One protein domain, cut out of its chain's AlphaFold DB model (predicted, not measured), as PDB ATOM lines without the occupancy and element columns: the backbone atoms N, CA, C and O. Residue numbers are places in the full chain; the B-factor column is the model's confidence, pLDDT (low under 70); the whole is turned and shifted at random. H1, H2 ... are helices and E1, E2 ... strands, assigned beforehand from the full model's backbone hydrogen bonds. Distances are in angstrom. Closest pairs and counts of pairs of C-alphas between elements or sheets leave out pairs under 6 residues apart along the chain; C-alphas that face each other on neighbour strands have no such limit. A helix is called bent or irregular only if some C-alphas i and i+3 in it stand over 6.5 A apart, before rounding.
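AT A GLANCE: This is residues 2 to 176 of the 1076 residues of the protein "Serine/threonine protein kinase" of Coprinopsis cinerea (strain Okayama-7 / 130 / ATCC MYA-4618 / FGSC 9003) (UniProt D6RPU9). A twisted, curled sheet of five strands is sandwiched between the long helix H3 on one face and H2b, the second arm of the bent helix H2, on the other, in three layers. The first arm, H2a, turns away over E2, while the small helices H1, H4 and H5 lie off the sheet. The printed part has 175 residues, in the order H1 H2 E1 E2 E3 H3 E4 H4 H5 E5, with the antiparallel sheet running E1 E2 E3 E5 E4; the class is mixed, helices and strands. The whole is compact, with a radius of gyration of the C-alphas of 16.5 A and spans of 49 by 40 by 31 A.

IN THESE COORDINATES: H1 holds residues 10 to 14, from C-alpha 10 at (-37.825, -35.176, -46.442). H2, residues 19 to 46, was assigned as one helix by its hydrogen bonds but is bent: C-alphas 34 and 37 are 7.6 A apart. Its arms are H2a, residues 19 to 34, 23.4 A long, and H2b, residues 37 to 46, 14.4 A. H2a is itself irregular, with C-alphas 31 and 34 6.9 A apart. E1 is residues 53 to 55, E2 66 to 74, 25.5 A, and E3 82 to 91, 26.2 A. H3, residues 104 to 124, measures 30.1 A. E4 is residues 132 to 136, H4 141 to 146, and H5 153 to 157, irregular with C-alphas 153 and 156 7.8 A apart. E5, residues 170 to 174, ends at C-alpha 174, (-16.288, -31.306, -50.779).

HOW THE PARTS SIT: E1, E2 and E3 form a meander, each strand the antiparallel neighbour of the one before: N 54 and O 72 are 2.9 A apart, N 71 and O 86 2.8 A. E5 is antiparallel to E3, with N 87 and O 173 2.8 A apart, and to E4, with N 172 and O 134 2.8 A apart. E3, H3 and E4 form a split strand-helix-strand unit, its two strands running the same way with E5 between them; the crossover is right-handed. H3 lies over E5 and E4 at a height over the sheet of 10.0 A, and its closest C-alphas to E4 are Val 115 and Ile 132, 7.0 A. H2b is on the opposite face; C-alphas Ser 40 and Arg 54 of E1 are its closest, 5.4 A. H2a and H2b are about perpendicular, at 73 degrees. H1 is close to H2a but not clearly touching, C-alphas Leu 14 and Ala 22 being 6.0 A apart. H4 and H5 are not on the sheet. Every O i to N i+4 pair is within hydrogen-bond range in H1, H2b and H3, but 10 of 12 in H2a, 1 of 2 in H4 and 0 of 1 in H5, where 1 of 2 O i to N i+3 pairs is.

THE WHOLE: The C-alphas farthest apart, Asp 77 and Gly 97, are 51.2 A apart. The printed part has no cut. The links E3 to H3 and H5 to E5 are long, 12 residues each. Mean pLDDT of the printed part is 89.8; residues 78 to 82, 99 and 148 to 157 are under 70.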
ATOM      1  N   PRO A   2     -27.977 -25.155 -54.312       81.62
ATOM      2  CA  PRO A   2     -27.602 -26.203 -53.361       81.62
ATOM      3  C   PRO A   2     -27.711 -27.610 -53.979       81.62
ATOM      4  O   PRO A   2     -28.475 -27.810 -54.923       81.62
ATOM      5  N   ILE A   3     -26.930 -28.576 -53.496       87.88
ATOM      6  CA  ILE A   3     -27.122 -29.993 -53.861       87.88
ATOM      7  C   ILE A   3     -28.303 -30.629 -53.113       87.88
ATOM      8  O   ILE A   3     -28.893 -31.578 -53.615       87.88
ATOM      9  N   SER A   4     -28.699 -30.082 -51.960       89.38
ATOM     10  CA  SER A   4     -29.869 -30.560 -51.212       89.38
ATOM     11  C   SER A   4     -31.202 -30.299 -51.925       89.38
ATOM     12  O   SER A   4     -32.192 -30.954 -51.615       89.38
ATOM     13  N   ASP A   5     -31.218 -29.413 -52.930       87.12
ATOM     14  CA  ASP A   5     -32.379 -29.145 -53.793       87.12
ATOM     15  C   ASP A   5     -32.747 -30.350 -54.690       87.12
ATOM     16  O   ASP A   5     -33.832 -30.369 -55.270       87.12
ATOM     17  N   SER A   6     -31.852 -31.340 -54.833       85.50
ATOM     18  CA  SER A   6     -32.090 -32.594 -55.567       85.50
ATOM     19  C   SER A   6     -32.141 -33.835 -54.665       85.50
ATOM     20  O   SER A   6     -32.062 -34.952 -55.167       85.50
ATOM     21  N   TRP A   7     -32.243 -33.668 -53.343       90.44
ATOM     22  CA  TRP A   7     -32.479 -34.790 -52.426       90.44
ATOM     23  C   TRP A   7     -33.966 -35.200 -52.407       90.44
ATOM     24  O   TRP A   7     -34.822 -34.407 -52.810       90.44
ATOM     25  N   PRO A   8     -34.294 -36.431 -51.961       89.31
ATOM     26  CA  PRO A   8     -35.677 -36.869 -51.777       89.31
ATOM     27  C   PRO A   8     -36.491 -35.936 -50.869       89.31
ATOM     28  O   PRO A   8     -35.941 -35.224 -50.027       89.31
ATOM     29  N   ASP A   9     -37.817 -35.965 -51.023       93.88
ATOM     30  CA  ASP A   9     -38.720 -35.201 -50.163       93.88
ATOM     31  C   ASP A   9     -38.631 -35.703 -48.714       93.88
ATOM     32  O   ASP A   9     -38.952 -36.853 -48.417       93.88
ATOM     33  N   LEU A  10     -38.163 -34.829 -47.820       93.62
ATOM     34  CA  LEU A  10     -37.825 -35.176 -46.442       93.62
ATOM     35  C   LEU A  10     -39.028 -35.702 -45.645       93.62
ATOM     36  O   LEU A  10     -38.873 -36.643 -44.868       93.62
ATOM     37  N   GLU A  11     -40.217 -35.119 -45.822       94.38
ATOM     38  CA  GLU A  11     -41.412 -35.558 -45.092       94.38
ATOM     39  C   GLU A  11     -41.859 -36.931 -45.614       94.38
ATOM     40  O   GLU A  11     -41.993 -37.871 -44.830       94.38
ATOM     41  N   ALA A  12     -41.962 -37.099 -46.937       95.12
ATOM     42  CA  ALA A  12     -42.342 -38.373 -47.546       95.12
ATOM     43  C   ALA A  12     -41.319 -39.499 -47.303       95.12
ATOM     44  O   ALA A  12     -41.711 -40.663 -47.206       95.12
ATOM     45  N   SER A  13     -40.021 -39.196 -47.206       94.31
ATOM     46  CA  SER A  13     -38.981 -40.181 -46.873       94.31
ATOM     47  C   SER A  13     -38.990 -40.578 -45.396       94.31
ATOM     48  O   SER A  13     -38.720 -41.738 -45.098       94.31
ATOM     49  N   LEU A  14     -39.334 -39.673 -44.472       94.12
ATOM     50  CA  LEU A  14     -39.516 -40.024 -43.056       94.12
ATOM     51  C   LEU A  14     -40.809 -40.826 -42.819       94.12
ATOM     52  O   LEU A  14     -40.802 -41.736 -41.995       94.12
ATOM     53  N   GLU A  15     -41.893 -40.551 -43.557       94.69
ATOM     54  CA  GLU A  15     -43.159 -41.311 -43.479       94.69
ATOM     55  C   GLU A  15     -43.053 -42.773 -43.964       94.69
ATOM     56  O   GLU A  15     -43.947 -43.573 -43.688       94.69
ATOM     57  N   GLN A  16     -41.984 -43.135 -44.682       94.06
ATOM     58  CA  GLN A  16     -41.735 -44.500 -45.172       94.06
ATOM     59  C   GLN A  16     -40.931 -45.376 -44.197       94.06
ATOM     60  O   GLN A  16     -40.811 -46.579 -44.427       94.06
ATOM     61  N   LEU A  17     -40.378 -44.793 -43.132       92.44
ATOM     62  CA  LEU A  17     -39.578 -45.503 -42.136       92.44
ATOM     63  C   LEU A  17     -40.435 -46.064 -40.997       92.44
ATOM     64  O   LEU A  17     -41.517 -45.566 -40.686       92.44
ATOM     65  N   ASP A  18     -39.900 -47.071 -40.314       90.94
ATOM     66  CA  ASP A  18     -40.389 -47.495 -39.007       90.94
ATOM     67  C   ASP A  18     -40.135 -46.420 -37.926       90.94
ATOM     68  O   ASP A  18     -39.247 -45.569 -38.044       90.94
ATOM     69  N   GLU A  19     -40.926 -46.459 -36.846       91.81
ATOM     70  CA  GLU A  19     -40.835 -45.474 -35.760       91.81
ATOM     71  C   GLU A  19     -39.434 -45.428 -35.102       91.81
ATOM     72  O   GLU A  19     -38.920 -44.316 -34.948       91.81
ATOM     73  N   PRO A  20     -38.769 -46.555 -34.758       91.19
ATOM     74  CA  PRO A  20     -37.378 -46.552 -34.291       91.19
ATOM     75  C   PRO A  20     -36.383 -45.857 -35.235       91.19
ATOM     76  O   PRO A  20     -35.655 -44.969 -34.781       91.19
ATOM     77  N   THR A  21     -36.357 -46.180 -36.532       90.94
ATOM     78  CA  THR A  21     -35.430 -45.555 -37.497       90.94
ATOM     79  C   THR A  21     -35.719 -44.062 -37.660       90.94
ATOM     80  O   THR A  21     -34.801 -43.241 -37.546       90.94
ATOM     81  N   ALA A  22     -36.985 -43.674 -37.835       94.25
ATOM     82  CA  ALA A  22     -37.382 -42.266 -37.936       94.25
ATOM     83  C   ALA A  22     -36.990 -41.469 -36.676       94.25
ATOM     84  O   ALA A  22     -36.445 -40.365 -36.767       94.25
ATOM     85  N   LYS A  23     -37.192 -42.045 -35.485       93.75
ATOM     86  CA  LYS A  23     -36.800 -41.493 -34.174       93.75
ATOM     87  C   LYS A  23     -35.277 -41.396 -34.011       93.75
ATOM     88  O   LYS A  23     -34.788 -40.386 -33.498       93.75
ATOM     89  N   ARG A  24     -34.507 -42.391 -34.468       92.69
ATOM     90  CA  ARG A  24     -33.026 -42.402 -34.463       92.69
ATOM     91  C   ARG A  24     -32.456 -41.235 -35.279       92.69
ATOM     92  O   ARG A  24     -31.552 -40.545 -34.814       92.69
ATOM     93  N   ILE A  25     -33.030 -40.980 -36.454       95.69
ATOM     94  CA  ILE A  25     -32.649 -39.892 -37.369       95.69
ATOM     95  C   ILE A  25     -33.065 -38.523 -36.809       95.69
ATOM     96  O   ILE A  25     -32.225 -37.638 -36.615       95.69
ATOM     97  N   THR A  26     -34.351 -38.347 -36.496       96.44
ATOM     98  CA  THR A  26     -34.909 -37.053 -36.056       96.44
ATOM     99  C   THR A  26     -34.356 -36.598 -34.705       96.44
ATOM    100  O   THR A  26     -34.036 -35.422 -34.545       96.44
ATOM    101  N   SER A  27     -34.124 -37.507 -33.750       95.69
ATOM    102  CA  SER A  27     -33.530 -37.140 -32.453       95.69
ATOM    103  C   SER A  27     -32.059 -36.708 -32.543       95.69
ATOM    104  O   SER A  27     -31.598 -35.947 -31.684       95.69
ATOM    105  N   LEU A  28     -31.327 -37.128 -33.586       96.44
ATOM    106  CA  LEU A  28     -30.011 -36.570 -33.899       96.44
ATOM    107  C   LEU A  28     -30.129 -35.197 -34.575       96.44
ATOM    108  O   LEU A  28     -29.383 -34.287 -34.209       96.44
ATOM    109  N   HIS A  29     -31.083 -35.015 -35.494       97.44
ATOM    110  CA  HIS A  29     -31.356 -33.710 -36.100       97.44
ATOM    111  C   HIS A  29     -31.688 -32.649 -35.037       97.44
ATOM    112  O   HIS A  29     -31.023 -31.615 -34.968       97.44
ATOM    113  N   ASP A  30     -32.648 -32.934 -34.153       97.31
ATOM    114  CA  ASP A  30     -33.057 -32.055 -33.047       97.31
ATOM    115  C   ASP A  30     -31.903 -31.734 -32.086       97.31
ATOM    116  O   ASP A  30     -31.863 -30.668 -31.468       97.31
ATOM    117  N   HIS A  31     -30.943 -32.653 -31.952       96.88
ATOM    118  CA  HIS A  31     -29.738 -32.448 -31.151       96.88
ATOM    119  C   HIS A  31     -28.709 -31.545 -31.841       96.88
ATOM    120  O   HIS A  31     -28.052 -30.764 -31.159       96.88
ATOM    121  N   LEU A  32     -28.572 -31.616 -33.167       97.44
ATOM    122  CA  LEU A  32     -27.620 -30.803 -33.935       97.44
ATOM    123  C   LEU A  32     -28.161 -29.414 -34.307       97.44
ATOM    124  O   LEU A  32     -27.377 -28.476 -34.452       97.44
ATOM    125  N   LEU A  33     -29.482 -29.241 -34.420       96.62
ATOM    126  CA  LEU A  33     -30.115 -27.988 -34.849       96.62
ATOM    127  C   LEU A  33     -29.683 -26.742 -34.029       96.62
ATOM    128  O   LEU A  33     -29.329 -25.735 -34.657       96.62
ATOM    129  N   PRO A  34     -29.600 -26.772 -32.676       97.12
ATOM    130  CA  PRO A  34     -29.095 -25.643 -31.879       97.12
ATOM    131  C   PRO A  34     -27.618 -25.308 -32.138       97.12
ATOM    132  O   PRO A  34     -27.185 -24.182 -31.904       97.12
ATOM    133  N   HIS A  35     -26.855 -26.286 -32.627       95.81
ATOM    134  CA  HIS A  35     -25.409 -26.235 -32.835       95.81
ATOM    135  C   HIS A  35     -25.011 -25.902 -34.288       95.81
ATOM    136  O   HIS A  35     -23.828 -25.763 -34.600       95.81
ATOM    137  N   SER A  36     -25.984 -25.699 -35.180       96.12
ATOM    138  CA  SER A  36     -25.802 -25.329 -36.596       96.12
ATOM    139  C   SER A  36     -24.840 -24.151 -36.841       96.12
ATOM    140  O   SER A  36     -24.099 -24.143 -37.829       96.12
ATOM    141  N   THR A  37     -24.794 -23.176 -35.926       96.06
ATOM    142  CA  THR A  37     -23.868 -22.028 -36.001       96.06
ATOM    143  C   THR A  37     -22.426 -22.428 -35.669       96.06
ATOM    144  O   THR A  37     -21.494 -21.914 -36.281       96.06
ATOM    145  N   GLU A  38     -22.223 -23.373 -34.749       96.69
ATOM    146  CA  GLU A  38     -20.901 -23.874 -34.349       96.69
ATOM    147  C   GLU A  38     -20.299 -24.762 -35.448       96.69
ATOM    148  O   GLU A  38     -19.136 -24.584 -35.809       96.69
ATOM    149  N   VAL A  39     -21.117 -25.627 -36.067       97.19
ATOM    150  CA  VAL A  39     -20.746 -26.392 -37.278       97.19
ATOM    151  C   VAL A  39     -20.311 -25.450 -38.402       97.19
ATOM    152  O   VAL A  39     -19.258 -25.647 -39.007       97.19
ATOM    153  N   SER A  40     -21.096 -24.399 -38.651       96.88
ATOM    154  CA  SER A  40     -20.808 -23.407 -39.692       96.88
ATOM    155  C   SER A  40     -19.520 -22.624 -39.393       96.88
ATOM    156  O   SER A  40     -18.667 -22.478 -40.265       96.88
ATOM    157  N   ALA A  41     -19.313 -22.176 -38.152       96.94
ATOM    158  CA  ALA A  41     -18.081 -21.492 -37.754       96.94
ATOM    159  C   ALA A  41     -16.838 -22.392 -37.902       96.94
ATOM    160  O   ALA A  41     -15.788 -21.929 -38.354       96.94
ATOM    161  N   TYR A  42     -16.959 -23.683 -37.580       97.69
ATOM    162  CA  TYR A  42     -15.881 -24.655 -37.752       97.69
ATOM    163  C   TYR A  42     -15.569 -24.914 -39.234       97.69
ATOM    164  O   TYR A  42     -14.408 -24.823 -39.630       97.69
ATOM    165  N   ALA A  43     -16.582 -25.131 -40.080       97.44
ATOM    166  CA  ALA A  43     -16.399 -25.296 -41.526       97.44
ATOM    167  C   ALA A  43     -15.774 -24.048 -42.181       97.44
ATOM    168  O   ALA A  43     -14.801 -24.165 -42.925       97.44
ATOM    169  N   THR A  44     -16.239 -22.848 -41.811       96.62
ATOM    170  CA  THR A  44     -15.615 -21.562 -42.185       96.62
ATOM    171  C   THR A  44     -14.127 -21.518 -41.803       96.62
ATOM    172  O   THR A  44     -13.308 -21.081 -42.608       96.62
ATOM    173  N   SER A  45     -13.748 -22.012 -40.617       97.25
ATOM    174  CA  SER A  45     -12.346 -22.026 -40.153       97.25
ATOM    175  C   SER A  45     -11.439 -23.047 -40.856       97.25
ATOM    176  O   SER A  45     -10.217 -22.898 -40.830       97.25
ATOM    177  N   LEU A  46     -12.021 -24.070 -41.491       97.00
ATOM    178  CA  LEU A  46     -11.308 -25.060 -42.309       97.00
ATOM    179  C   LEU A  46     -11.223 -24.651 -43.787       97.00
ATOM    180  O   LEU A  46     -10.363 -25.146 -44.515       97.00
ATOM    181  N   HIS A  47     -12.111 -23.767 -44.248       95.81
ATOM    182  CA  HIS A  47     -12.168 -23.350 -45.644       95.81
ATOM    183  C   HIS A  47     -10.879 -22.606 -46.050       95.81
ATOM    184  O   HIS A  47     -10.515 -21.634 -45.381       95.81
ATOM    185  N   PRO A  48     -10.204 -22.955 -47.168       92.81
ATOM    186  CA  PRO A  48      -8.905 -22.368 -47.529       92.81
ATOM    187  C   PRO A  48      -8.893 -20.833 -47.615       92.81
ATOM    188  O   PRO A  48      -7.898 -20.190 -47.290       92.81
ATOM    189  N   GLN A  49     -10.018 -20.240 -48.020       92.62
ATOM    190  CA  GLN A  49     -10.210 -18.786 -48.123       92.62
ATOM    191  C   GLN A  49     -10.944 -18.170 -46.912       92.62
ATOM    192  O   GLN A  49     -11.213 -16.975 -46.923       92.62
ATOM    193  N   ASN A  50     -11.283 -18.963 -45.884       93.25
ATOM    194  CA  ASN A  50     -12.117 -18.572 -44.733       93.25
ATOM    195  C   ASN A  50     -13.450 -17.908 -45.156       93.25
ATOM    196  O   ASN A  50     -13.837 -16.873 -44.613       93.25
ATOM    197  N   LEU A  51     -14.136 -18.475 -46.162       92.94
ATOM    198  CA  LEU A  51     -15.424 -17.951 -46.621       92.94
ATOM    199  C   LEU A  51     -16.508 -18.223 -45.569       92.94
ATOM    200  O   LEU A  51     -16.502 -19.309 -44.983       92.94
ATOM    201  N   PRO A  52     -17.448 -17.285 -45.351       93.06
ATOM    202  CA  PRO A  52     -18.583 -17.525 -44.477       93.06
ATOM    203  C   PRO A  52     -19.428 -18.669 -45.039       93.06
ATOM    204  O   PRO A  52     -19.736 -18.718 -46.232       93.06
ATOM    205  N   SER A  53     -19.799 -19.593 -44.159       94.94
ATOM    206  CA  SER A  53     -20.565 -20.781 -44.517       94.94
ATOM    207  C   SER A  53     -21.864 -20.889 -43.736       94.94
ATOM    208  O   SER A  53     -21.954 -20.408 -42.604       94.94
ATOM    209  N   ARG A  54     -22.830 -21.614 -44.292       94.56
ATOM    210  CA  ARG A  54     -24.132 -21.871 -43.681       94.56
ATOM    211  C   ARG A  54     -24.522 -23.333 -43.862       94.56
ATOM    212  O   ARG A  54     -24.702 -23.796 -44.985       94.56
ATOM    213  N   LEU A  55     -24.691 -24.040 -42.744       96.06
ATOM    214  CA  LEU A  55     -25.358 -25.341 -42.710       96.06
ATOM    215  C   LEU A  55     -26.817 -25.174 -43.171       96.06
ATOM    216  O   LEU A  55     -27.553 -24.349 -42.623       96.06
ATOM    217  N   ILE A  56     -27.242 -25.946 -44.168       95.50
ATOM    218  CA  ILE A  56     -28.647 -26.033 -44.573       95.50
ATOM    219  C   ILE A  56     -29.331 -27.031 -43.640       95.50
ATOM    220  O   ILE A  56     -29.007 -28.211 -43.649       95.50
ATOM    221  N   THR A  57     -30.259 -26.551 -42.809       94.81
ATOM    222  CA  THR A  57     -30.996 -27.384 -41.838       94.81
ATOM    223  C   THR A  57     -32.448 -27.648 -42.238       94.81
ATOM    224  O   THR A  57     -33.135 -28.392 -41.551       94.81
ATOM    225  N   SER A  58     -32.936 -27.030 -43.318       92.69
ATOM    226  CA  SER A  58     -34.292 -27.227 -43.862       92.69
ATOM    227  C   SER A  58     -34.460 -28.538 -44.630       92.69
ATOM    228  O   SER A  58     -35.578 -29.003 -44.810       92.69
ATOM    229  N   THR A  59     -33.351 -29.098 -45.102       93.25
ATOM    230  CA  THR A  59     -33.254 -30.294 -45.935       93.25
ATOM    231  C   THR A  59     -32.061 -31.100 -45.438       93.25
ATOM    232  O   THR A  59     -30.984 -30.551 -45.199       93.25
ATOM    233  N   TYR A  60     -32.260 -32.395 -45.232       96.06
ATOM    234  CA  TYR A  60     -31.229 -33.340 -44.819       96.06
ATOM    235  C   TYR A  60     -31.578 -34.728 -45.349       96.06
ATOM    236  O   TYR A  60     -32.734 -35.001 -45.662       96.06
ATOM    237  N   THR A  61     -30.577 -35.591 -45.452       95.69
ATOM    238  CA  THR A  61     -30.740 -36.999 -45.833       95.69
ATOM    239  C   THR A  61     -29.944 -37.881 -44.867       95.69
ATOM    240  O   THR A  61     -29.303 -37.374 -43.943       95.69
ATOM    241  N   TRP A  62     -30.002 -39.196 -45.012       95.12
ATOM    242  CA  TRP A  62     -29.311 -40.150 -44.149       95.12
ATOM    243  C   TRP A  62     -28.900 -41.394 -44.933       95.12
ATOM    244  O   TRP A  62     -29.463 -41.712 -45.975       95.12
ATOM    245  N   GLY A  63     -27.926 -42.111 -44.385       89.75
ATOM    246  CA  GLY A  63     -27.646 -43.502 -44.717       89.75
ATOM    247  C   GLY A  63     -27.671 -44.356 -43.451       89.75
ATOM    248  O   GLY A  63     -28.038 -43.890 -42.373       89.75
ATOM    249  N   GLN A  64     -27.213 -45.599 -43.566       85.94
ATOM    250  CA  GLN A  64     -27.094 -46.549 -42.454       85.94
ATOM    251  C   GLN A  64     -26.340 -45.983 -41.229       85.94
ATOM    252  O   GLN A  64     -26.841 -46.016 -40.094       85.94
ATOM    253  N   SER A  65     -25.141 -45.442 -41.484       91.38
ATOM    254  CA  SER A  65     -24.171 -45.002 -40.470       91.38
ATOM    255  C   SER A  65     -24.297 -43.516 -40.079       91.38
ATOM    256  O   SER A  65     -23.834 -43.116 -39.005       91.38
ATOM    257  N   PHE A  66     -24.903 -42.677 -40.936       96.00
ATOM    258  CA  PHE A  66     -24.779 -41.212 -40.881       96.00
ATOM    259  C   PHE A  66     -26.071 -40.435 -41.185       96.00
ATOM    260  O   PHE A  66     -26.808 -40.764 -42.110       96.00
ATOM    261  N   LEU A  67     -26.251 -39.310 -40.489       97.38
ATOM    262  CA  LEU A  67     -27.119 -38.190 -40.865       97.38
ATOM    263  C   LEU A  67     -26.314 -37.187 -41.711       97.38
ATOM    264  O   LEU A  67     -25.151 -36.926 -41.401       97.38
ATOM    265  N   VAL A  68     -26.900 -36.622 -42.765       97.75
ATOM    266  CA  VAL A  68     -26.171 -35.879 -43.805       97.75
ATOM    267  C   VAL A  68     -26.809 -34.516 -44.092       97.75
ATOM    268  O   VAL A  68     -28.002 -34.418 -44.378       97.75
ATOM    269  N   TYR A  69     -25.985 -33.464 -44.071       97.88
ATOM    270  CA  TYR A  69     -26.368 -32.084 -44.393       97.88
ATOM    271  C   TYR A  69     -25.456 -31.468 -45.461       97.88
ATOM    272  O   TYR A  69     -24.299 -31.865 -45.616       97.88
ATOM    273  N   GLU A  70     -25.950 -30.437 -46.149       97.00
ATOM    274  CA  GLU A  70     -25.130 -29.556 -46.985       97.00
ATOM    275  C   GLU A  70     -24.662 -28.331 -46.184       97.00
ATOM    276  O   GLU A  70     -25.426 -27.720 -45.434       97.00
ATOM    277  N   ILE A  71     -23.406 -27.937 -46.380       96.88
ATOM    278  CA  ILE A  71     -22.861 -26.643 -45.967       96.88
ATOM    279  C   ILE A  71     -22.563 -25.851 -47.239       96.88
ATOM    280  O   ILE A  71     -21.738 -26.274 -48.046       96.88
ATOM    281  N   VAL A  72     -23.206 -24.699 -47.417       95.06
ATOM    282  CA  VAL A  72     -22.926 -23.789 -48.542       95.06
ATOM    283  C   VAL A  72     -21.995 -22.662 -48.115       95.06
ATOM    284  O   VAL A  72     -22.088 -22.178 -46.986       95.06
ATOM    285  N   PHE A  73     -21.116 -22.233 -49.020       93.12
ATOM    286  CA  PHE A  73     -20.208 -21.102 -48.826       93.12
ATOM    287  C   PHE A  73     -20.645 -19.922 -49.694       93.12
ATOM    288  O   PHE A  73     -20.922 -20.076 -50.885       93.12
ATOM    289  N   GLU A  74     -20.710 -18.740 -49.086       85.19
ATOM    290  CA  GLU A  74     -21.236 -17.521 -49.702       85.19
ATOM    291  C   GLU A  74     -20.069 -16.555 -49.984       85.19
ATOM    292  O   GLU A  74     -19.268 -16.255 -49.092       85.19
ATOM    293  N   ARG A  75     -19.918 -16.079 -51.231       79.50
ATOM    294  CA  ARG A  75     -18.871 -15.099 -51.573       79.50
ATOM    295  C   ARG A  75     -19.358 -13.667 -51.306       79.50
ATOM    296  O   ARG A  75     -20.456 -13.328 -51.731       79.50
ATOM    297  N   PRO A  76     -18.544 -12.786 -50.685       70.75
ATOM    298  CA  PRO A  76     -18.954 -11.406 -50.395       70.75
ATOM    299  C   PRO A  76     -19.260 -10.523 -51.615       70.75
ATOM    300  O   PRO A  76     -19.888  -9.479 -51.454       70.75
ATOM    301  N   ASP A  77     -18.776 -10.902 -52.804       72.25
ATOM    302  CA  ASP A  77     -18.761 -10.044 -53.996       72.25
ATOM    303  C   ASP A  77     -19.875 -10.359 -55.022       72.25
ATOM    304  O   ASP A  77     -20.051  -9.591 -55.969       72.25
ATOM    305  N   ASP A  78     -20.635 -11.451 -54.849       61.31
ATOM    306  CA  ASP A  78     -21.782 -11.808 -55.702       61.31
ATOM    307  C   ASP A  78     -22.894 -12.479 -54.869       61.31
ATOM    308  O   ASP A  78     -22.788 -13.637 -54.469       61.31
ATOM    309  N   GLU A  79     -23.982 -11.748 -54.602       57.25
ATOM    310  CA  GLU A  79     -25.128 -12.237 -53.812       57.25
ATOM    311  C   GLU A  79     -25.965 -13.323 -54.537       57.25
ATOM    312  O   GLU A  79     -26.986 -13.761 -54.003       57.25
ATOM    313  N   SER A  80     -25.599 -13.736 -55.760       56.00
ATOM    314  CA  SER A  80     -26.451 -14.566 -56.625       56.00
ATOM    315  C   SER A  80     -26.003 -16.019 -56.840       56.00
ATOM    316  O   SER A  80     -26.811 -16.816 -57.330       56.00
ATOM    317  N   THR A  81     -24.781 -16.412 -56.450       59.97
ATOM    318  CA  THR A  81     -24.264 -17.775 -56.684       59.97
ATOM    319  C   THR A  81     -23.781 -18.496 -55.419       59.97
ATOM    320  O   THR A  81     -22.920 -18.036 -54.675       59.97
ATOM    321  N   VAL A  82     -24.315 -19.707 -55.204       61.97
ATOM    322  CA  VAL A  82     -23.698 -20.712 -54.321       61.97
ATOM    323  C   VAL A  82     -22.507 -21.298 -55.072       61.97
ATOM    324  O   VAL A  82     -22.693 -22.140 -55.954       61.97
ATOM    325  N   ASP A  83     -21.311 -20.809 -54.753       70.19
ATOM    326  CA  ASP A  83     -20.082 -21.123 -55.490       70.19
ATOM    327  C   ASP A  83     -19.413 -22.430 -55.039       70.19
ATOM    328  O   ASP A  83     -18.836 -23.136 -55.866       70.19
ATOM    329  N   GLU A  84     -19.497 -22.775 -53.750       89.88
ATOM    330  CA  GLU A  84     -18.980 -24.037 -53.208       89.88
ATOM    331  C   GLU A  84     -19.957 -24.640 -52.185       89.88
ATOM    332  O   GLU A  84     -20.568 -23.933 -51.380       89.88
ATOM    333  N   SER A  85     -20.086 -25.967 -52.236       93.81
ATOM    334  CA  SER A  85     -20.902 -26.785 -51.336       93.81
ATOM    335  C   SER A  85     -20.027 -27.879 -50.729       93.81
ATOM    336  O   SER A  85     -19.252 -28.521 -51.442       93.81
ATOM    337  N   TRP A  86     -20.160 -28.130 -49.430       97.00
ATOM    338  CA  TRP A  86     -19.576 -29.273 -48.727       97.00
ATOM    339  C   TRP A  86     -20.689 -30.181 -48.192       97.00
ATOM    340  O   TRP A  86     -21.790 -29.720 -47.891       97.00
ATOM    341  N   VAL A  87     -20.387 -31.465 -48.037       97.31
ATOM    342  CA  VAL A  87     -21.218 -32.447 -47.337       97.31
ATOM    343  C   VAL A  87     -20.695 -32.608 -45.911       97.31
ATOM    344  O   VAL A  87     -19.486 -32.732 -45.696       97.31
ATOM    345  N   ALA A  88     -21.611 -32.631 -44.945       97.94
ATOM    346  CA  ALA A  88     -21.342 -32.952 -43.550       97.94
ATOM    347  C   ALA A  88     -22.065 -34.252 -43.168       97.94
ATOM    348  O   ALA A  88     -23.286 -34.249 -43.005       97.94
ATOM    349  N   ARG A  89     -21.314 -35.354 -43.022       97.94
ATOM    350  CA  ARG A  89     -21.801 -36.625 -42.459       97.94
ATOM    351  C   ARG A  89     -21.613 -36.579 -40.938       97.94
ATOM    352  O   ARG A  89     -20.494 -36.354 -40.484       97.94
ATOM    353  N   PHE A  90     -22.662 -36.804 -40.152       97.88
ATOM    354  CA  PHE A  90     -22.621 -36.928 -38.689       97.88
ATOM    355  C   PHE A  90     -23.062 -38.329 -38.269       97.88
ATOM    356  O   PHE A  90     -24.091 -38.820 -38.725       97.88
ATOM    357  N   GLY A  91     -22.293 -38.971 -37.396       96.12
ATOM    358  CA  GLY A  91     -22.529 -40.337 -36.939       96.12
ATOM    359  C   GLY A  91     -23.863 -40.503 -36.222       96.12
ATOM    360  O   GLY A  91     -24.088 -39.869 -35.186       96.12
ATOM    361  N   LEU A  92     -24.717 -41.387 -36.741       94.50
ATOM    362  CA  LEU A  92     -25.917 -41.829 -36.034       94.50
ATOM    363  C   LEU A  92     -25.520 -42.619 -34.772       94.50
ATOM    364  O   LEU A  92     -24.477 -43.274 -34.764       94.50
ATOM    365  N   PRO A  93     -26.324 -42.591 -33.695       90.06
ATOM    366  CA  PRO A  93     -26.117 -43.499 -32.568       90.06
ATOM    367  C   PRO A  93     -26.363 -44.969 -32.983       90.06
ATOM    368  O   PRO A  93     -26.859 -45.210 -34.094       90.06
ATOM    369  N   PRO A  94     -26.060 -45.956 -32.117       85.50
ATOM    370  CA  PRO A  94     -26.478 -47.348 -32.307       85.50
ATOM    371  C   PRO A  94     -27.991 -47.488 -32.544       85.50
ATOM    372  O   PRO A  94     -28.757 -46.540 -32.322       85.50
ATOM    373  N   TYR A  95     -28.428 -48.648 -33.029       82.06
ATOM    374  CA  TYR A  95     -29.845 -48.905 -33.286       82.06
ATOM    375  C   TYR A  95     -30.597 -49.312 -32.003       82.06
ATOM    376  O   TYR A  95     -30.021 -49.863 -31.069       82.06
ATOM    377  N   GLU A  96     -31.899 -49.022 -31.915       76.94
ATOM    378  CA  GLU A  96     -32.710 -49.399 -30.746       76.94
ATOM    379  C   GLU A  96     -33.279 -50.809 -30.951       76.94
ATOM    380  O   GLU A  96     -34.265 -50.990 -31.658       76.94
ATOM    381  N   GLY A  97     -32.620 -51.802 -30.347       70.25
ATOM    382  CA  GLY A  97     -32.907 -53.236 -30.517       70.25
ATOM    383  C   GLY A  97     -31.709 -54.038 -31.035       70.25
ATOM    384  O   GLY A  97     -31.640 -55.240 -30.811       70.25
ATOM    385  N   ASP A  98     -30.732 -53.357 -31.635       70.06
ATOM    386  CA  ASP A  98     -29.505 -53.934 -32.185       70.06
ATOM    387  C   ASP A  98     -28.302 -53.131 -31.665       70.06
ATOM    388  O   ASP A  98     -28.028 -52.003 -32.078       70.06
ATOM    389  N   GLU A  99     -27.603 -53.726 -30.696       67.94
ATOM    390  CA  GLU A  99     -26.442 -53.131 -30.027       67.94
ATOM    391  C   GLU A  99     -25.127 -53.326 -30.811       67.94
ATOM    392  O   GLU A  99     -24.059 -52.991 -30.297       67.94
ATOM    393  N   PHE A 100     -25.171 -53.873 -32.033       71.94
ATOM    394  CA  PHE A 100     -23.994 -54.313 -32.795       71.94
ATOM    395  C   PHE A 100     -23.729 -53.419 -34.006       71.94
ATOM    396  O   PHE A 100     -22.570 -53.092 -34.295       71.94
ATOM    397  N   PHE A 101     -24.787 -52.941 -34.653       79.69
ATOM    398  CA  PHE A 101     -24.722 -51.970 -35.738       79.69
ATOM    399  C   PHE A 101     -24.477 -50.541 -35.244       79.69
ATOM    400  O   PHE A 101     -25.115 -50.030 -34.319       79.69
ATOM    401  N   ASN A 102     -23.551 -49.860 -35.915       83.75
ATOM    402  CA  ASN A 102     -23.115 -48.501 -35.603       83.75
ATOM    403  C   ASN A 102     -22.664 -48.313 -34.141       83.75
ATOM    404  O   ASN A 102     -22.802 -47.228 -33.567       83.75
ATOM    405  N   THR A 103     -22.081 -49.362 -33.547       87.44
ATOM    406  CA  THR A 103     -21.304 -49.246 -32.303       87.44
ATOM    407  C   THR A 103     -20.229 -48.162 -32.452       87.44
ATOM    408  O   THR A 103     -19.690 -47.993 -33.553       87.44
ATOM    409  N   PRO A 104     -19.866 -47.429 -31.378       87.62
ATOM    410  CA  PRO A 104     -18.859 -46.368 -31.457       87.62
ATOM    411  C   PRO A 104     -17.546 -46.835 -32.098       87.62
ATOM    412  O   PRO A 104     -16.952 -46.108 -32.888       87.62
ATOM    413  N   GLU A 105     -17.132 -48.067 -31.810       86.69
ATOM    414  CA  GLU A 105     -15.928 -48.706 -32.330       86.69
ATOM    415  C   GLU A 105     -16.064 -49.125 -33.805       86.69
ATOM    416  O   GLU A 105     -15.078 -49.066 -34.540       86.69
ATOM    417  N   GLN A 106     -17.249 -49.546 -34.267       88.69
ATOM    418  CA  GLN A 106     -17.496 -49.829 -35.688       88.69
ATOM    419  C   GLN A 106     -17.548 -48.536 -36.502       88.69
ATOM    420  O   GLN A 106     -16.932 -48.461 -37.565       88.69
ATOM    421  N   LEU A 107     -18.209 -47.498 -35.991       91.25
ATOM    422  CA  LEU A 107     -18.255 -46.193 -36.644       91.25
ATOM    423  C   LEU A 107     -16.867 -45.524 -36.680       91.25
ATOM    424  O   LEU A 107     -16.488 -44.974 -37.713       91.25
ATOM    425  N   GLU A 108     -16.077 -45.625 -35.603       92.00
ATOM    426  CA  GLU A 108     -14.685 -45.144 -35.570       92.00
ATOM    427  C   GLU A 108     -13.843 -45.854 -36.650       92.00
ATOM    428  O   GLU A 108     -13.105 -45.188 -37.381       92.00
ATOM    429  N   ARG A 109     -14.031 -47.170 -36.862       92.25
ATOM    430  CA  ARG A 109     -13.422 -47.893 -37.998       92.25
ATOM    431  C   ARG A 109     -13.943 -47.424 -39.361       92.25
ATOM    432  O   ARG A 109     -13.117 -47.165 -40.232       92.25
ATOM    433  N   LYS A 110     -15.262 -47.293 -39.565       93.81
ATOM    434  CA  LYS A 110     -15.861 -46.836 -40.841       93.81
ATOM    435  C   LYS A 110     -15.331 -45.457 -41.254       93.81
ATOM    436  O   LYS A 110     -14.865 -45.296 -42.380       93.81
ATOM    437  N   ILE A 111     -15.292 -44.492 -40.331       95.25
ATOM    438  CA  ILE A 111     -14.781 -43.134 -40.597       95.25
ATOM    439  C   ILE A 111     -13.276 -43.146 -40.906       95.25
ATOM    440  O   ILE A 111     -12.837 -42.489 -41.851       95.25
ATOM    441  N   LEU A 112     -12.467 -43.884 -40.136       95.25
ATOM    442  CA  LEU A 112     -11.026 -43.989 -40.406       95.25
ATOM    443  C   LEU A 112     -10.739 -44.702 -41.736       95.25
ATOM    444  O   LEU A 112      -9.786 -44.321 -42.423       95.25
ATOM    445  N   ASN A 113     -11.579 -45.666 -42.122       96.62
ATOM    446  CA  ASN A 113     -11.499 -46.338 -43.411       96.62
ATOM    447  C   ASN A 113     -11.815 -45.385 -44.570       96.62
ATOM    448  O   ASN A 113     -10.984 -45.234 -45.462       96.62
ATOM    449  N   GLU A 114     -12.957 -44.689 -44.527       96.75
ATOM    450  CA  GLU A 114     -13.371 -43.747 -45.576       96.75
ATOM    451  C   GLU A 114     -12.317 -42.646 -45.781       96.75
ATOM    452  O   GLU A 114     -11.864 -42.395 -46.900       96.75
ATOM    453  N   VAL A 115     -11.842 -42.025 -44.693       96.50
ATOM    454  CA  VAL A 115     -10.815 -40.972 -44.756       96.50
ATOM    455  C   VAL A 115      -9.468 -41.524 -45.245       96.50
ATOM    456  O   VAL A 115      -8.776 -40.856 -46.022       96.50
ATOM    457  N   GLY A 116      -9.089 -42.740 -44.834       96.88
ATOM    458  CA  GLY A 116      -7.878 -43.420 -45.302       96.88
ATOM    459  C   GLY A 116      -7.927 -43.757 -46.796       96.88
ATOM    460  O   GLY A 116      -6.972 -43.465 -47.522       96.88
ATOM    461  N   ALA A 117      -9.056 -44.289 -47.267       97.62
ATOM    462  CA  ALA A 117      -9.316 -44.607 -48.666       97.62
ATOM    463  C   ALA A 117      -9.274 -43.353 -49.540       97.62
ATOM    464  O   ALA A 117      -8.468 -43.279 -50.468       97.62
ATOM    465  N   LEU A 118     -10.073 -42.336 -49.200       97.69
ATOM    466  CA  LEU A 118     -10.134 -41.072 -49.936       97.69
ATOM    467  C   LEU A 118      -8.755 -40.418 -50.034       97.69
ATOM    468  O   LEU A 118      -8.365 -39.985 -51.118       97.69
ATOM    469  N   LYS A 119      -7.970 -40.413 -48.948       96.19
ATOM    470  CA  LYS A 119      -6.581 -39.931 -48.963       96.19
ATOM    471  C   LYS A 119      -5.714 -40.715 -49.953       96.19
ATOM    472  O   LYS A 119      -5.091 -40.110 -50.824       96.19
ATOM    473  N   VAL A 120      -5.685 -42.045 -49.854       96.62
ATOM    474  CA  VAL A 120      -4.855 -42.907 -50.715       96.62
ATOM    475  C   VAL A 120      -5.247 -42.785 -52.193       96.62
ATOM    476  O   VAL A 120      -4.366 -42.720 -53.051       96.62
ATOM    477  N   VAL A 121      -6.542 -42.697 -52.500       97.69
ATOM    478  CA  VAL A 121      -7.054 -42.535 -53.870       97.69
ATOM    479  C   VAL A 121      -6.704 -41.153 -54.426       97.69
ATOM    480  O   VAL A 121      -6.188 -41.065 -55.543       97.69
ATOM    481  N   LYS A 122      -6.891 -40.081 -53.645       96.06
ATOM    482  CA  LYS A 122      -6.564 -38.697 -54.040       96.06
ATOM    483  C   LYS A 122      -5.060 -38.469 -54.236       96.06
ATOM    484  O   LYS A 122      -4.671 -37.685 -55.095       96.06
ATOM    485  N   GLU A 123      -4.213 -39.147 -53.458       95.75
ATOM    486  CA  GLU A 123      -2.748 -39.063 -53.568       95.75
ATOM    487  C   GLU A 123      -2.171 -39.848 -54.759       95.75
ATOM    488  O   GLU A 123      -1.083 -39.514 -55.233       95.75
ATOM    489  N   ARG A 124      -2.846 -40.914 -55.219       95.81
ATOM    490  CA  ARG A 124      -2.261 -41.912 -56.140       95.81
ATOM    491  C   ARG A 124      -2.988 -42.078 -57.478       95.81
ATOM    492  O   ARG A 124      -2.486 -42.810 -58.327       95.81
ATOM    493  N   THR A 125      -4.132 -41.428 -57.686       96.75
ATOM    494  CA  THR A 125      -4.964 -41.589 -58.894       96.75
ATOM    495  C   THR A 125      -5.466 -40.251 -59.448       96.75
ATOM    496  O   THR A 125      -5.264 -39.195 -58.853       96.75
ATOM    497  N   THR A 126      -6.167 -40.305 -60.581       96.38
ATOM    498  CA  THR A 126      -7.020 -39.228 -61.101       96.38
ATOM    499  C   THR A 126      -8.516 -39.527 -60.909       96.38
ATOM    500  O   THR A 126      -9.336 -38.948 -61.621       96.38
ATOM    501  N   VAL A 127      -8.892 -40.463 -60.026       97.44
ATOM    502  CA  VAL A 127     -10.303 -40.802 -59.767       97.44
ATOM    503  C   VAL A 127     -10.978 -39.608 -59.074       97.44
ATOM    504  O   VAL A 127     -10.434 -39.089 -58.092       97.44
ATOM    505  N   PRO A 128     -12.140 -39.132 -59.557       97.56
ATOM    506  CA  PRO A 128     -12.812 -37.984 -58.966       97.56
ATOM    507  C   PRO A 128     -13.500 -38.386 -57.655       97.56
ATOM    508  O   PRO A 128     -14.616 -38.893 -57.653       97.56
ATOM    509  N   VAL A 129     -12.824 -38.164 -56.528       98.19
ATOM    510  CA  VAL A 129     -13.341 -38.482 -55.183       98.19
ATOM    511  C   VAL A 129     -13.480 -37.233 -54.303       98.19
ATOM    512  O   VAL A 129     -12.740 -36.259 -54.524       98.19
ATOM    513  N   PRO A 130     -14.375 -37.237 -53.292       97.69
ATOM    514  CA  PRO A 130     -14.497 -36.154 -52.321       97.69
ATOM    515  C   PRO A 130     -13.163 -35.766 -51.671       97.69
ATOM    516  O   PRO A 130     -12.245 -36.571 -51.512       97.69
ATOM    517  N   THR A 131     -13.042 -34.495 -51.303       96.94
ATOM    518  CA  THR A 131     -11.868 -33.939 -50.624       96.94
ATOM    519  C   THR A 131     -12.222 -33.742 -49.157       96.94
ATOM    520  O   THR A 131     -13.102 -32.939 -48.863       96.94
ATOM    521  N   ILE A 132     -11.571 -34.467 -48.244       96.94
ATOM    522  CA  ILE A 132     -11.789 -34.303 -46.799       96.94
ATOM    523  C   ILE A 132     -11.169 -32.985 -46.326       96.94
ATOM    524  O   ILE A 132      -9.974 -32.758 -46.522       96.94
ATOM    525  N   TYR A 133     -11.968 -32.151 -45.662       96.88
ATOM    526  CA  TYR A 133     -11.528 -30.891 -45.054       96.88
ATOM    527  C   TYR A 133     -11.362 -30.995 -43.531       96.88
ATOM    528  O   TYR A 133     -10.525 -30.307 -42.948       96.88
ATOM    529  N   GLY A 134     -12.112 -31.884 -42.878       95.88
ATOM    530  CA  GLY A 134     -11.964 -32.188 -41.455       95.88
ATOM    531  C   GLY A 134     -12.872 -33.338 -41.031       95.88
ATOM    532  O   GLY A 134     -13.896 -33.579 -41.657       95.88
ATOM    533  N   TYR A 135     -12.504 -34.063 -39.980       96.19
ATOM    534  CA  TYR A 135     -13.279 -35.193 -39.462       96.19
ATOM    535  C   TYR A 135     -12.996 -35.393 -37.968       96.19
ATOM    536  O   TYR A 135     -12.002 -34.888 -37.440       96.19
ATOM    537  N   CYS A 136     -13.847 -36.162 -37.299       95.19
ATOM    538  CA  CYS A 136     -13.557 -36.785 -36.015       95.19
ATOM    539  C   CYS A 136     -14.205 -38.170 -35.995       95.19
ATOM    540  O   CYS A 136     -15.423 -38.272 -36.105       95.19
ATOM    541  N   ALA A 137     -13.400 -39.228 -35.875       93.38
ATOM    542  CA  ALA A 137     -13.889 -40.606 -35.949       93.38
ATOM    543  C   ALA A 137     -14.636 -41.070 -34.683       93.38
ATOM    544  O   ALA A 137     -15.471 -41.964 -34.757       93.38
ATOM    545  N   ARG A 138     -14.385 -40.426 -33.535       91.12
ATOM    546  CA  ARG A 138     -15.080 -40.693 -32.268       91.12
ATOM    547  C   ARG A 138     -16.221 -39.712 -32.017       91.12
ATOM    548  O   ARG A 138     -16.095 -38.527 -32.324       91.12
ATOM    549  N   HIS A 139     -17.270 -40.179 -31.343       92.50
ATOM    550  CA  HIS A 139     -18.224 -39.293 -30.671       92.50
ATOM    551  C   HIS A 139     -17.563 -38.575 -29.481       92.50
ATOM    552  O   HIS A 139     -16.589 -39.065 -28.898       92.50
ATOM    553  N   GLY A 140     -18.125 -37.432 -29.090       92.25
ATOM    554  CA  GLY A 140     -17.793 -36.767 -27.836       92.25
ATOM    555  C   GLY A 140     -18.381 -37.474 -26.609       92.25
ATOM    556  O   GLY A 140     -19.457 -38.082 -26.657       92.25
ATOM    557  N   ASP A 141     -17.708 -37.345 -25.469       89.50
ATOM    558  CA  ASP A 141     -18.045 -38.044 -24.222       89.50
ATOM    559  C   ASP A 141     -19.409 -37.608 -23.649       89.50
ATOM    560  O   ASP A 141     -20.019 -38.301 -22.834       89.50
ATOM    561  N   GLY A 142     -19.888 -36.412 -24.000       91.06
ATOM    562  CA  GLY A 142     -21.231 -35.918 -23.681       91.06
ATOM    563  C   GLY A 142     -22.310 -36.464 -24.617       91.06
ATOM    564  O   GLY A 142     -23.417 -36.732 -24.154       91.06
ATOM    565  N   PHE A 143     -21.982 -36.686 -25.893       92.94
ATOM    566  CA  PHE A 143     -22.877 -37.324 -26.859       92.94
ATOM    567  C   PHE A 143     -23.155 -38.780 -26.479       92.94
ATOM    568  O   PHE A 143     -24.320 -39.154 -26.340       92.94
ATOM    569  N   GLN A 144     -22.109 -39.579 -26.226       88.94
ATOM    570  CA  GLN A 144     -22.252 -40.994 -25.848       88.94
ATOM    571  C   GLN A 144     -23.189 -41.163 -24.643       88.94
ATOM    572  O   GLN A 144     -24.181 -41.882 -24.723       88.94
ATOM    573  N   ARG A 145     -22.969 -40.386 -23.571       88.69
ATOM    574  CA  ARG A 145     -23.822 -40.389 -22.364       88.69
ATOM    575  C   ARG A 145     -25.272 -39.946 -22.591       88.69
ATOM    576  O   ARG A 145     -26.105 -40.230 -21.733       88.69
ATOM    577  N   LYS A 146     -25.582 -39.233 -23.681       90.12
ATOM    578  CA  LYS A 146     -26.960 -38.866 -24.054       90.12
ATOM    579  C   LYS A 146     -27.636 -39.966 -24.879       90.12
ATOM    580  O   LYS A 146     -28.822 -40.205 -24.680       90.12
ATOM    581  N   PHE A 147     -26.899 -40.617 -25.776       87.38
ATOM    582  CA  PHE A 147     -27.421 -41.566 -26.767       87.38
ATOM    583  C   PHE A 147     -26.997 -43.026 -26.503       87.38
ATOM    584  O   PHE A 147     -26.727 -43.778 -27.433       87.38
ATOM    585  N   GLY A 148     -26.910 -43.432 -25.232       69.81
ATOM    586  CA  GLY A 148     -26.728 -44.837 -24.826       69.81
ATOM    587  C   GLY A 148     -25.317 -45.427 -24.975       69.81
ATOM    588  O   GLY A 148     -25.083 -46.540 -24.516       69.81
ATOM    589  N   GLY A 149     -24.359 -44.696 -25.549       68.19
ATOM    590  CA  GLY A 149     -22.991 -45.176 -25.737       68.19
ATOM    591  C   GLY A 149     -22.228 -45.352 -24.419       68.19
ATOM    592  O   GLY A 149     -22.172 -44.439 -23.589       68.19
ATOM    593  N   GLY A 150     -21.587 -46.512 -24.249       64.62
ATOM    594  CA  GLY A 150     -20.656 -46.756 -23.150       64.62
ATOM    595  C   GLY A 150     -19.435 -45.835 -23.239       64.62
ATOM    596  O   GLY A 150     -18.780 -45.759 -24.274       64.62
ATOM    597  N   VAL A 151     -19.113 -45.134 -22.149       63.88
ATOM    598  CA  VAL A 151     -17.914 -44.281 -22.090       63.88
ATOM    599  C   VAL A 151     -16.685 -45.166 -21.899       63.88
ATOM    600  O   VAL A 151     -16.537 -45.802 -20.852       63.88
ATOM    601  N   THR A 152     -15.794 -45.194 -22.889       59.69
ATOM    602  CA  THR A 152     -14.535 -45.945 -22.792       59.69
ATOM    603  C   THR A 152     -13.589 -45.297 -21.775       59.69
ATOM    604  O   THR A 152     -13.491 -44.074 -21.654       59.69
ATOM    605  N   VAL A 153     -12.899 -46.130 -20.988       55.88
ATOM    606  CA  VAL A 153     -12.170 -45.685 -19.780       55.88
ATOM    607  C   VAL A 153     -10.962 -44.789 -20.113       55.88
ATOM    608  O   VAL A 153     -10.582 -43.936 -19.311       55.88
ATOM    609  N   ASP A 154     -10.416 -44.908 -21.326       59.78
ATOM    610  CA  ASP A 154      -9.201 -44.217 -21.782       59.78
ATOM    611  C   ASP A 154      -9.431 -42.803 -22.358       59.78
ATOM    612  O   ASP A 154      -8.569 -42.264 -23.052       59.78
ATOM    613  N   SER A 155     -10.561 -42.151 -22.058       58.59
ATOM    614  CA  SER A 155     -10.829 -40.753 -22.459       58.59
ATOM    615  C   SER A 155      -9.683 -39.786 -22.085       58.59
ATOM    616  O   SER A 155      -9.315 -38.906 -22.864       58.59
ATOM    617  N   ALA A 156      -9.025 -40.008 -20.939       59.25
ATOM    618  CA  ALA A 156      -8.007 -39.118 -20.370       59.25
ATOM    619  C   ALA A 156      -6.722 -38.914 -21.209       59.25
ATOM    620  O   ALA A 156      -5.928 -38.029 -20.881       59.25
ATOM    621  N   THR A 157      -6.487 -39.711 -22.257       67.25
ATOM    622  CA  THR A 157      -5.325 -39.582 -23.161       67.25
ATOM    623  C   THR A 157      -5.687 -39.099 -24.568       67.25
ATOM    624  O   THR A 157      -4.783 -38.773 -25.344       67.25
ATOM    625  N   ARG A 158      -6.980 -39.034 -24.917       72.50
ATOM    626  CA  ARG A 158      -7.449 -38.709 -26.273       72.50
ATOM    627  C   ARG A 158      -7.446 -37.195 -26.534       72.50
ATOM    628  O   ARG A 158      -7.527 -36.372 -25.622       72.50
ATOM    629  N   LYS A 159      -7.377 -36.810 -27.813       81.38
ATOM    630  CA  LYS A 159      -7.587 -35.414 -28.242       81.38
ATOM    631  C   LYS A 159      -9.051 -35.012 -27.949       81.38
ATOM    632  O   LYS A 159      -9.951 -35.833 -28.174       81.38
ATOM    633  N   PRO A 160      -9.322 -33.783 -27.467       87.19
ATOM    634  CA  PRO A 160     -10.693 -33.319 -27.245       87.19
ATOM    635  C   PRO A 160     -11.462 -33.264 -28.569       87.19
ATOM    636  O   PRO A 160     -10.872 -33.004 -29.620       87.19
ATOM    637  N   HIS A 161     -12.771 -33.502 -28.522       93.06
ATOM    638  CA  HIS A 161     -13.623 -33.453 -29.705       93.06
ATOM    639  C   HIS A 161     -13.610 -32.026 -30.294       93.06
ATOM    640  O   HIS A 161     -13.844 -31.074 -29.545       93.06
ATOM    641  N   PRO A 162     -13.336 -31.820 -31.599       94.69
ATOM    642  CA  PRO A 162     -13.024 -30.487 -32.134       94.69
ATOM    643  C   PRO A 162     -14.233 -29.540 -32.186       94.69
ATOM    644  O   PRO A 162     -14.060 -28.331 -32.067       94.69
ATOM    645  N   LEU A 163     -15.450 -30.085 -32.287       95.31
ATOM    646  CA  LEU A 163     -16.706 -29.341 -32.108       95.31
ATOM    647  C   LEU A 163     -17.146 -29.267 -30.627       95.31
ATOM    648  O   LEU A 163     -18.132 -28.624 -30.294       95.31
ATOM    649  N   GLY A 164     -16.423 -29.919 -29.714       94.38
ATOM    650  CA  GLY A 164     -16.788 -30.078 -28.307       94.38
ATOM    651  C   GLY A 164     -17.528 -31.387 -28.019       94.38
ATOM    652  O   GLY A 164     -18.120 -32.009 -28.900       94.38
ATOM    653  N   GLU A 165     -17.488 -31.820 -26.757       93.25
ATOM    654  CA  GLU A 165     -17.888 -33.173 -26.326       93.25
ATOM    655  C   GLU A 165     -19.399 -33.476 -26.428       93.25
ATOM    656  O   GLU A 165     -19.822 -34.590 -26.130       93.25
ATOM    657  N   ALA A 166     -20.230 -32.510 -26.830       93.94
ATOM    658  CA  ALA A 166     -21.662 -32.713 -27.065       93.94
ATOM    659  C   ALA A 166     -21.983 -33.297 -28.456       93.94
ATOM    660  O   ALA A 166     -23.113 -33.724 -28.684       93.94
ATOM    661  N   PHE A 167     -21.025 -33.307 -29.384       96.06
ATOM    662  CA  PHE A 167     -21.242 -33.697 -30.780       96.06
ATOM    663  C   PHE A 167     -20.968 -35.190 -31.044       96.06
ATOM    664  O   PHE A 167     -20.160 -35.805 -30.340       96.06
ATOM    665  N   PRO A 168     -21.607 -35.781 -32.070       96.06
ATOM    666  CA  PRO A 168     -21.229 -37.089 -32.592       96.06
ATOM    667  C   PRO A 168     -19.925 -37.024 -33.400       96.06
ATOM    668  O   PRO A 168     -19.446 -35.941 -33.745       96.06
ATOM    669  N   ALA A 169     -19.414 -38.204 -33.764       95.88
ATOM    670  CA  ALA A 169     -18.405 -38.356 -34.806       95.88
ATOM    671  C   ALA A 169     -18.877 -37.705 -36.122       95.88
ATOM    672  O   ALA A 169     -20.084 -37.609 -36.366       95.88
ATOM    673  N   PHE A 170     -17.962 -37.246 -36.978       97.69
ATOM    674  CA  PHE A 170     -18.332 -36.556 -38.219       97.69
ATOM    675  C   PHE A 170     -17.243 -36.574 -39.298       97.69
ATOM    676  O   PHE A 170     -16.059 -36.753 -39.004       97.69
ATOM    677  N   ILE A 171     -17.645 -36.280 -40.536       98.06
ATOM    678  CA  ILE A 171     -16.770 -36.000 -41.681       98.06
ATOM    679  C   ILE A 171     -17.308 -34.779 -42.443       98.06
ATOM    680  O   ILE A 171     -18.493 -34.716 -42.766       98.06
ATOM    681  N   LEU A 172     -16.430 -33.821 -42.754       98.25
ATOM    682  CA  LEU A 172     -16.677 -32.677 -43.635       98.25
ATOM    683  C   LEU A 172     -15.861 -32.842 -44.922       98.25
ATOM    684  O   LEU A 172     -14.631 -32.963 -44.872       98.25
ATOM    685  N   MET A 173     -16.532 -32.823 -46.073       97.81
ATOM    686  CA  MET A 173     -15.920 -33.091 -47.380       97.81
ATOM    687  C   MET A 173     -16.507 -32.226 -48.502       97.81
ATOM    688  O   MET A 173     -17.648 -31.788 -48.413       97.81
ATOM    689  N   SER A 174     -15.765 -32.001 -49.588       96.44
ATOM    690  CA  SER A 174     -16.288 -31.306 -50.779       96.44
ATOM    691  C   SER A 174     -17.483 -32.048 -51.390       96.44
ATOM    692  O   SER A 174     -17.354 -33.235 -51.702       96.44
ATOM    693  N   ALA A 175     -18.596 -31.360 -51.652       94.88
ATOM    694  CA  ALA A 175     -19.686 -31.934 -52.432       94.88
ATOM    695  C   ALA A 175     -19.251 -32.116 -53.892       94.88
ATOM    696  O   ALA A 175     -18.703 -31.198 -54.505       94.88
ATOM    697  N   LEU A 176     -19.516 -33.293 -54.455       93.56
ATOM    698  CA  LEU A 176     -19.393 -33.528 -55.890       93.56
ATOM    699  C   LEU A 176     -20.732 -33.218 -56.575       93.56
ATOM    700  O   LEU A 176     -21.783 -33.231 -55.935       93.56
TER     701      LEU A 176